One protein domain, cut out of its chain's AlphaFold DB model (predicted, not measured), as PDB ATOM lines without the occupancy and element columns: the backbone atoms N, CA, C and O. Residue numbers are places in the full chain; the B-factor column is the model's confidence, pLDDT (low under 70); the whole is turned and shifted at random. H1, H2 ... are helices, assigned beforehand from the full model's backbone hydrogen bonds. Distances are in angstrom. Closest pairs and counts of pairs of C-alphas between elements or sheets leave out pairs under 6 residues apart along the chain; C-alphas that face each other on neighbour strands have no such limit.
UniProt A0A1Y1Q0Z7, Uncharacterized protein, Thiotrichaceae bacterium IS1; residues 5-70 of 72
ATOM      1  N   VAL A   5      -8.161  -4.778  -0.228       76.25
ATOM      2  CA  VAL A   5      -7.466  -3.479  -0.175       76.25
ATOM      3  C   VAL A   5      -8.002  -2.568   0.936       76.25
ATOM      4  O   VAL A   5      -7.234  -1.856   1.567       76.25
ATOM      5  N   LEU A   6      -9.310  -2.603   1.218       82.06
ATOM      6  CA  LEU A   6      -9.926  -1.786   2.276       82.06
ATOM      7  C   LEU A   6      -9.643  -2.314   3.689       82.06
ATOM      8  O   LEU A   6      -9.976  -1.639   4.656       82.06
ATOM      9  N   GLN A   7      -9.092  -3.523   3.806       89.69
ATOM     10  CA  GLN A   7      -8.727  -4.134   5.086       89.69
ATOM     11  C   GLN A   7      -7.236  -3.974   5.403       89.69
ATOM     12  O   GLN A   7      -6.811  -4.391   6.475       89.69
ATOM     13  N   MET A   8      -6.457  -3.396   4.484       89.31
ATOM     14  CA  MET A   8      -5.030  -3.164   4.682       89.31
ATOM     15  C   MET A   8      -4.801  -1.962   5.597       89.31
ATOM     16  O   MET A   8      -5.525  -0.962   5.532       89.31
ATOM     17  N   THR A   9      -3.760  -2.030   6.417       94.31
ATOM     18  CA  THR A   9      -3.240  -0.844   7.100       94.31
ATOM     19  C   THR A   9      -2.582   0.110   6.091       94.31
ATOM     20  O   THR A   9      -2.206  -0.302   4.985       94.31
ATOM     21  N   PRO A  10      -2.416   1.399   6.436       93.50
ATOM     22  CA  PRO A  10      -1.644   2.327   5.612       93.50
ATOM     23  C   PRO A  10      -0.229   1.820   5.297       93.50
ATOM     24  O   PRO A  10       0.251   2.006   4.180       93.50
ATOM     25  N   GLU A  11       0.419   1.154   6.254       93.94
ATOM     26  CA  GLU A  11       1.745   0.555   6.103       93.94
ATOM     27  C   GLU A  11       1.730  -0.605   5.105       93.94
ATOM     28  O   GLU A  11       2.525  -0.612   4.171       93.94
ATOM     29  N   GLU A  12       0.775  -1.531   5.218       90.88
ATOM     30  CA  GLU A  12       0.642  -2.650   4.276       90.88
ATOM     31  C   GLU A  12       0.381  -2.156   2.847       90.88
ATOM     32  O   GLU A  12       0.909  -2.705   1.876       90.88
ATOM     33  N   LEU A  13      -0.436  -1.108   2.701       92.56
ATOM     34  CA  LEU A  13      -0.704  -0.498   1.402       92.56
ATOM     35  C   LEU A  13       0.562   0.137   0.821       92.56
ATOM     36  O   LEU A  13       0.828   0.001  -0.375       92.56
ATOM     37  N   LYS A  14       1.338   0.827   1.660       92.62
ATOM     38  CA  LYS A  14       2.598   1.454   1.269       92.62
ATOM     39  C   LYS A  14       3.615   0.406   0.815       92.62
ATOM     40  O   LYS A  14       4.158   0.557  -0.276       92.62
ATOM     41  N   ASP A  15       3.795  -0.668   1.576       92.88
ATOM     42  CA  ASP A  15       4.728  -1.751   1.245       92.88
ATOM     43  C   ASP A  15       4.352  -2.426  -0.082       92.88
ATOM     44  O   ASP A  15       5.199  -2.658  -0.947       92.88
ATOM     45  N   MET A  16       3.056  -2.671  -0.301       91.81
ATOM     46  CA  MET A  16       2.565  -3.197  -1.575       91.81
ATOM     47  C   MET A  16       2.896  -2.255  -2.744       91.81
ATOM     48  O   MET A  16       3.310  -2.717  -3.807       91.81
ATOM     49  N   ILE A  17       2.725  -0.941  -2.565       92.50
ATOM     50  CA  ILE A  17       3.062   0.054  -3.591       92.50
ATOM     51  C   ILE A  17       4.570   0.074  -3.861       92.50
ATOM     52  O   ILE A  17       4.961   0.108  -5.027       92.50
ATOM     53  N   GLU A  18       5.413   0.024  -2.828       90.81
ATOM     54  CA  GLU A  18       6.874   0.010  -2.978       90.81
ATOM     55  C   GLU A  18       7.342  -1.196  -3.804       90.81
ATOM     56  O   GLU A  18       8.061  -1.015  -4.791       90.81
ATOM     57  N   ILE A  19       6.838  -2.396  -3.498       89.25
ATOM     58  CA  ILE A  19       7.143  -3.622  -4.254       89.25
ATOM     59  C   ILE A  19       6.715  -3.488  -5.719       89.25
ATOM     60  O   ILE A  19       7.465  -3.842  -6.631       89.25
ATOM     61  N   LEU A  20       5.510  -2.968  -5.971       92.06
ATOM     62  CA  LEU A  20       5.003  -2.789  -7.333       92.06
ATOM     63  C   LEU A  20       5.824  -1.766  -8.122       92.06
ATOM     64  O   LEU A  20       6.045  -1.947  -9.322       92.06
ATOM     65  N   ILE A  21       6.283  -0.697  -7.468       87.75
ATOM     66  CA  ILE A  21       7.161   0.297  -8.083       87.75
ATOM     67  C   ILE A  21       8.504  -0.341  -8.434       87.75
ATOM     68  O   ILE A  21       8.936  -0.203  -9.575       87.75
ATOM     69  N   GLU A  22       9.139  -1.065  -7.513       82.81
ATOM     70  CA  GLU A  22      10.425  -1.729  -7.756       82.81
ATOM     71  C   GLU A  22      10.340  -2.715  -8.926       82.81
ATOM     72  O   GLU A  22      11.127  -2.634  -9.873       82.81
ATOM     73  N   GLN A  23       9.314  -3.571  -8.933       85.00
ATOM     74  CA  GLN A  23       9.039  -4.472 -10.054       85.00
ATOM     75  C   GLN A  23       8.862  -3.699 -11.358       85.00
ATOM     76  O   GLN A  23       9.404  -4.087 -12.395       85.00
ATOM     77  N   LYS A  24       8.133  -2.575 -11.327       84.19
ATOM     78  CA  LYS A  24       7.902  -1.794 -12.537       84.19
ATOM     79  C   LYS A  24       9.164  -1.115 -13.049       84.19
ATOM     80  O   LYS A  24       9.340  -1.005 -14.262       84.19
ATOM     81  N   LEU A  25      10.031  -0.671 -12.147       80.88
ATOM     82  CA  LEU A  25      11.324  -0.099 -12.490       80.88
ATOM     83  C   LEU A  25      12.231  -1.164 -13.113       80.88
ATOM     84  O   LEU A  25      12.758  -0.906 -14.185       80.88
ATOM     85  N   MET A  26      12.306  -2.373 -12.556       75.81
ATOM     86  CA  MET A  26      13.039  -3.510 -13.152       75.81
ATOM     87  C   MET A  26      12.442  -3.982 -14.489       75.81
ATOM     88  O   MET A  26      13.115  -4.511 -15.370       75.81
ATOM     89  N   GLU A  27      11.142  -3.794 -14.687       79.31
ATOM     90  CA  GLU A  27      10.505  -4.010 -15.983       79.31
ATOM     91  C   GLU A  27      10.809  -2.907 -17.004       79.31
ATOM     92  O   GLU A  27      10.562  -3.102 -18.197       79.31
ATOM     93  N   MET A  28      11.219  -1.722 -16.558       77.38
ATOM     94  CA  MET A  28      11.488  -0.580 -17.427       77.38
ATOM     95  C   MET A  28      12.969  -0.446 -17.743       77.38
ATOM     96  O   MET A  28      13.325  -0.199 -18.895       77.38
ATOM     97  N   PHE A  29      13.798  -0.639 -16.735       77.12
ATOM     98  CA  PHE A  29      15.244  -0.593 -16.774       77.12
ATOM     99  C   PHE A  29      15.749  -2.034 -16.699       77.12
ATOM    100  O   PHE A  29      15.223  -2.833 -15.935       77.12
ATOM    101  N   GLY A  30      16.697  -2.392 -17.558       66.19
ATOM    102  CA  GLY A  30      17.372  -3.683 -17.541       66.19
ATOM    103  C   GLY A  30      18.143  -3.907 -16.240       66.19
ATOM    104  O   GLY A  30      18.046  -3.129 -15.292       66.19
ATOM    105  N   ASN A  31      18.907  -4.995 -16.191       66.56
ATOM    106  CA  ASN A  31      19.682  -5.328 -15.004       66.56
ATOM    107  C   ASN A  31      20.639  -4.182 -14.623       66.56
ATOM    108  O   ASN A  31      21.370  -3.678 -15.470       66.56
ATOM    109  N   LEU A  32      20.652  -3.805 -13.342       61.16
ATOM    110  CA  LEU A  32      21.503  -2.741 -12.801       61.16
ATOM    111  C   LEU A  32      22.997  -3.020 -13.023       61.16
ATOM    112  O   LEU A  32      23.764  -2.074 -13.209       61.16
ATOM    113  N   ASP A  33      23.387  -4.298 -13.047       65.56
ATOM    114  CA  ASP A  33      24.777  -4.731 -13.229       65.56
ATOM    115  C   ASP A  33      25.313  -4.482 -14.649       65.56
ATOM    116  O   ASP A  33      26.510  -4.255 -14.818       65.56
ATOM    117  N   ASP A  34      24.436  -4.464 -15.659       62.62
ATOM    118  CA  ASP A  34      24.799  -4.241 -17.068       62.62
ATOM    119  C   ASP A  34      24.656  -2.760 -17.483       62.62
ATOM    120  O   ASP A  34      24.870  -2.393 -18.638       62.62
ATOM    121  N   GLY A  35      24.327  -1.885 -16.524       63.00
ATOM    122  CA  GLY A  35      23.938  -0.497 -16.755       63.00
ATOM    123  C   GLY A  35      22.420  -0.346 -16.856       63.00
ATOM    124  O   GLY A  35      21.708  -1.252 -17.272       63.00
ATOM    125  N   LEU A  36      21.897   0.820 -16.460       63.75
ATOM    126  CA  LEU A  36      20.467   1.160 -16.537       63.75
ATOM    127  C   LEU A  36      20.003   1.315 -18.000       63.75
ATOM    128  O   LEU A  36      19.651   2.407 -18.451       63.75
ATOM    129  N   GLU A  37      20.018   0.231 -18.765       70.12
ATOM    130  CA  GLU A  37      19.556   0.205 -20.143       70.12
ATOM    131  C   GLU A  37      18.033   0.169 -20.161       70.12
ATOM    132  O   GLU A  37      17.391  -0.706 -19.583       70.12
ATOM    133  N   LEU A  38      17.412   1.146 -20.813       75.12
ATOM    134  CA  LEU A  38      15.966   1.147 -20.963       75.12
ATOM    135  C   LEU A  38      15.554  -0.036 -21.849       75.12
ATOM    136  O   LEU A  38      16.037  -0.159 -22.973       75.12
ATOM    137  N   GLN A  39      14.615  -0.865 -21.390       79.94
ATOM    138  CA  GLN A  39      14.129  -1.974 -22.207       79.94
ATOM    139  C   GLN A  39      13.574  -1.456 -23.540       79.94
ATOM    140  O   GLN A  39      12.792  -0.500 -23.567       79.94
ATOM    141  N   GLU A  40      13.895  -2.144 -24.638       78.44
ATOM    142  CA  GLU A  40      13.523  -1.735 -26.001       78.44
ATOM    143  C   GLU A  40      12.016  -1.443 -26.135       78.44
ATOM    144  O   GLU A  40      11.599  -0.447 -26.726       78.44
ATOM    145  N   ARG A  41      11.165  -2.249 -25.486       79.50
ATOM    146  CA  ARG A  41       9.706  -2.033 -25.465       79.50
ATOM    147  C   ARG A  41       9.304  -0.679 -24.866       79.50
ATOM    148  O   ARG A  41       8.341  -0.057 -25.325       79.50
ATOM    149  N   VAL A  42      10.022  -0.220 -23.842       80.56
ATOM    150  CA  VAL A  42       9.769   1.054 -23.161       80.56
ATOM    151  C   VAL A  42      10.336   2.200 -23.982       80.56
ATOM    152  O   VAL A  42       9.628   3.186 -24.185       80.56
ATOM    153  N   TYR A  43      11.536   2.034 -24.541       79.88
ATOM    154  CA  TYR A  43      12.125   2.987 -25.479       79.88
ATOM    155  C   TYR A  43      11.188   3.275 -26.658       79.88
ATOM    156  O   TYR A  43      10.820   4.426 -26.904       79.88
ATOM    157  N   GLN A  44      10.686   2.229 -27.319       84.94
ATOM    158  CA  GLN A  44       9.755   2.361 -28.440       84.94
ATOM    159  C   GLN A  44       8.441   3.040 -28.036       84.94
ATOM    160  O   GLN A  44       7.900   3.856 -28.788       84.94
ATOM    161  N   ARG A  45       7.918   2.752 -26.837       86.38
ATOM    162  CA  ARG A  45       6.718   3.429 -26.320       86.38
ATOM    163  C   ARG A  45       6.964   4.922 -26.102       86.38
ATOM    164  O   ARG A  45       6.146   5.726 -26.548       86.38
ATOM    165  N   LEU A  46       8.073   5.289 -25.463       85.56
ATOM    166  CA  LEU A  46       8.438   6.689 -25.229       85.56
ATOM    167  C   LEU A  46       8.679   7.430 -26.546       85.56
ATOM    168  O   LEU A  46       8.245   8.571 -26.695       85.56
ATOM    169  N   LEU A  47       9.297   6.779 -27.534       89.44
ATOM    170  CA  LEU A  47       9.510   7.363 -28.855       89.44
ATOM    171  C   LEU A  47       8.182   7.658 -29.567       89.44
ATOM    172  O   LEU A  47       8.022   8.742 -30.134       89.44
ATOM    173  N   ARG A  48       7.208   6.737 -29.500       90.00
ATOM    174  CA  ARG A  48       5.847   6.976 -30.014       90.00
ATOM    175  C   ARG A  48       5.174   8.147 -29.302       90.00
ATOM    176  O   ARG A  48       4.653   9.032 -29.972       90.00
ATOM    177  N   GLN A  49       5.237   8.192 -27.973       86.44
ATOM    178  CA  GLN A  49       4.655   9.286 -27.186       86.44
ATOM    179  C   GLN A  49       5.299  10.636 -27.514       86.44
ATOM    180  O   GLN A  49       4.593  11.617 -27.726       86.44
ATOM    181  N   LYS A  50       6.629  10.689 -27.638       86.12
ATOM    182  CA  LYS A  50       7.353  11.900 -28.045       86.12
ATOM    183  C   LYS A  50       6.879  12.403 -29.409       86.12
ATOM    184  O   LYS A  50       6.671  13.602 -29.571       86.12
ATOM    185  N   ARG A  51       6.696  11.503 -30.383       90.88
ATOM    186  CA  ARG A  51       6.184  11.853 -31.719       90.88
ATOM    187  C   ARG A  51       4.749  12.374 -31.666       90.88
ATOM    188  O   ARG A  51       4.492  13.410 -32.263       90.88
ATOM    189  N   ALA A  52       3.868  11.720 -30.910       88.44
ATOM    190  CA  ALA A  52       2.488  12.163 -30.708       88.44
ATOM    191  C   ALA A  52       2.443  13.584 -30.113       88.44
ATOM    192  O   ALA A  52       1.811  14.485 -30.658       88.44
ATOM    193  N   VAL A  53       3.234  13.833 -29.063       86.75
ATOM    194  CA  VAL A  53       3.339  15.161 -28.439       86.75
ATOM    195  C   VAL A  53       3.853  16.217 -29.423       86.75
ATOM    196  O   VAL A  53       3.313  17.327 -29.458       86.75
ATOM    197  N   LEU A  54       4.861  15.899 -30.240       85.88
ATOM    198  CA  LEU A  54       5.359  16.810 -31.279       85.88
ATOM    199  C   LEU A  54       4.325  17.075 -32.381       85.88
ATOM    200  O   LEU A  54       4.261  18.192 -32.882       85.88
ATOM    201  N   ALA A  55       3.490  16.090 -32.710       90.19
ATOM    202  CA  ALA A  55       2.374  16.232 -33.645       90.19
ATOM    203  C   ALA A  55       1.188  17.030 -33.062       90.19
ATOM    204  O   ALA A  55       0.189  17.238 -33.745       90.19
ATOM    205  N   GLY A  56       1.290  17.496 -31.812       87.44
ATOM    206  CA  GLY A  56       0.229  18.240 -31.134       87.44
ATOM    207  C   GLY A  56      -0.809  17.349 -30.455       87.44
ATOM    208  O   GLY A  56      -1.697  17.872 -29.787       87.44
ATOM    209  N   GLU A  57      -0.672  16.024 -30.540       84.06
ATOM    210  CA  GLU A  57      -1.512  15.097 -29.791       84.06
ATOM    211  C   GLU A  57      -1.218  15.290 -28.297       84.06
ATOM    212  O   GLU A  57      -0.071  15.265 -27.830       84.06
ATOM    213  N   ARG A  58      -2.261  15.581 -27.531       77.06
ATOM    214  CA  ARG A  58      -2.211  15.675 -26.073       77.06
ATOM    215  C   ARG A  58      -3.067  14.553 -25.508       77.06
ATOM    216  O   ARG A  58      -3.966  14.052 -26.179       77.06
ATOM    217  N   GLY A  59      -2.750  14.141 -24.284       77.12
ATOM    218  CA  GLY A  59      -3.615  13.223 -23.551       77.12
ATOM    219  C   GLY A  59      -5.002  13.829 -23.330       77.12
ATOM    220  O   GLY A  59      -5.207  15.030 -23.519       77.12
ATOM    221  N   GLN A  60      -5.946  12.998 -22.904       79.56
ATOM    222  CA  GLN A  60      -7.279  13.470 -22.553       79.56
ATOM    223  C   GLN A  60      -7.231  14.290 -21.254       79.56
ATOM    224  O   GLN A  60      -6.535  13.900 -20.308       79.56
ATOM    225  N   PRO A  61      -7.956  15.416 -21.179       85.31
ATOM    226  CA  PRO A  61      -8.182  16.124 -19.929       85.31
ATOM    227  C   PRO A  61      -8.710  15.187 -18.839       85.31
ATOM    228  O   PRO A  61      -9.581  14.355 -19.088       85.31
ATOM    229  N   PHE A  62      -8.230  15.362 -17.607       79.50
ATOM    230  CA  PHE A  62      -8.644  14.539 -16.465       79.50
ATOM    231  C   PHE A  62     -10.172  14.491 -16.294       79.50
ATOM    232  O   PHE A  62     -10.729  13.426 -16.049       79.50
ATOM    233  N   ALA A  63     -10.853  15.622 -16.504       85.88
ATOM    234  CA  ALA A  63     -12.312  15.708 -16.433       85.88
ATOM    235  C   ALA A  63     -13.024  14.772 -17.431       85.88
ATOM    236  O   ALA A  63     -14.015  14.141 -17.074       85.88
ATOM    237  N   GLU A  64     -12.498  14.635 -18.652       86.50
ATOM    238  CA  GLU A  64     -13.058  13.732 -19.665       86.50
ATOM    239  C   GLU A  64     -12.863  12.266 -19.275       86.50
ATOM    240  O   GLU A  64     -13.767  11.451 -19.446       86.50
ATOM    241  N   VAL A  65     -11.707  11.933 -18.697       89.12
ATOM    242  CA  VAL A  65     -11.402  10.575 -18.226       89.12
ATOM    243  C   VAL A  65     -12.303  10.186 -17.051       89.12
ATOM    244  O   VAL A  65     -12.845   9.083 -17.036       89.12
ATOM    245  N   VAL A  66     -12.519  11.093 -16.092       92.31
ATOM    246  CA  VAL A  66     -13.433  10.874 -14.956       92.31
ATOM    247  C   VAL A  66     -14.859  10.607 -15.441       92.31
ATOM    248  O   VAL A  66     -15.497   9.671 -14.961       92.31
ATOM    249  N   GLN A  67     -15.334  11.379 -16.425       90.81
ATOM    250  CA  GLN A  67     -16.655  11.185 -17.020       90.81
ATOM    251  C   GLN A  67     -16.760   9.853 -17.778       90.81
ATOM    252  O   GLN A  67     -17.742   9.136 -17.617       90.81
ATOM    253  N   GLN A  68     -15.758   9.494 -18.584       88.69
ATOM    254  CA  GLN A  68     -15.754   8.241 -19.353       88.69
ATOM    255  C   GLN A  68     -15.737   6.999 -18.463       88.69
ATOM    256  O   GLN A  68     -16.360   5.991 -18.793       88.69
ATOM    257  N   LEU A  69     -15.011   7.067 -17.349       91.56
ATOM    258  CA  LEU A  69     -14.852   5.950 -16.425       91.56
ATOM    259  C   LEU A  69     -15.929   5.914 -15.331       91.56
ATOM    260  O   LEU A  69     -15.879   5.027 -14.484       91.56
ATOM    261  N   ASN A  70     -16.899   6.840 -15.349       86.50
ATOM    262  CA  ASN A  70     -17.930   6.996 -14.316       86.50
ATOM    263  C   ASN A  70     -17.338   7.022 -12.894       86.50
ATOM    264  O   ASN A  70     -17.843   6.369 -11.984       86.50
TER     265      ASN A  70
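Overview. This is residues 5 to 70 of the 72 residues of an uncharacterized protein of Thiotrichaceae bacterium IS1 (UniProt A0A1Y1Q0Z7). Two helices, H1 and H2, make an open, flat V with its corner where H1 ends and H2 begins, joined there by a long loop. Past the far end of H2, residues 55 to 61 turn away and lead to a short third helix, H3, which touches neither H1 nor H2. The printed part has 66 residues with three named helices, H1, H2 and H3 in that order, and no named strand: all helix. It is extended, with a radius of gyration of the C-alphas of 17.1 A and spans of 44 by 44 by 12 A.

Along the chain. Find C-alpha 10 at (-1.644, 2.327, 5.612); from there H1 runs 26.7 A to residue 28. H2, residues 40 to 54, covers 20.9 A. H3, residues 62 to 68, ends at C-alpha 68, (-15.754, 8.241, -19.353).

Arrangement. H1 and H2 are close but not clearly touching: their closest C-alphas, of Met 28 and Val 42, are 6.2 A apart. Their lines stand about perpendicular, at 88 degrees. H3 is apart from both. In H1, H2 and H3 every O i to N i+4 pair is within hydrogen-bond range.

Size, cuts and confidence. The C-alphas farthest apart, of Gln 7 and Ala 55, are 45.1 A apart. The printed part has no cut. The link from H1 to H2 is long, 11 residues; within it, residues 30 to 36 have pLDDT under 70.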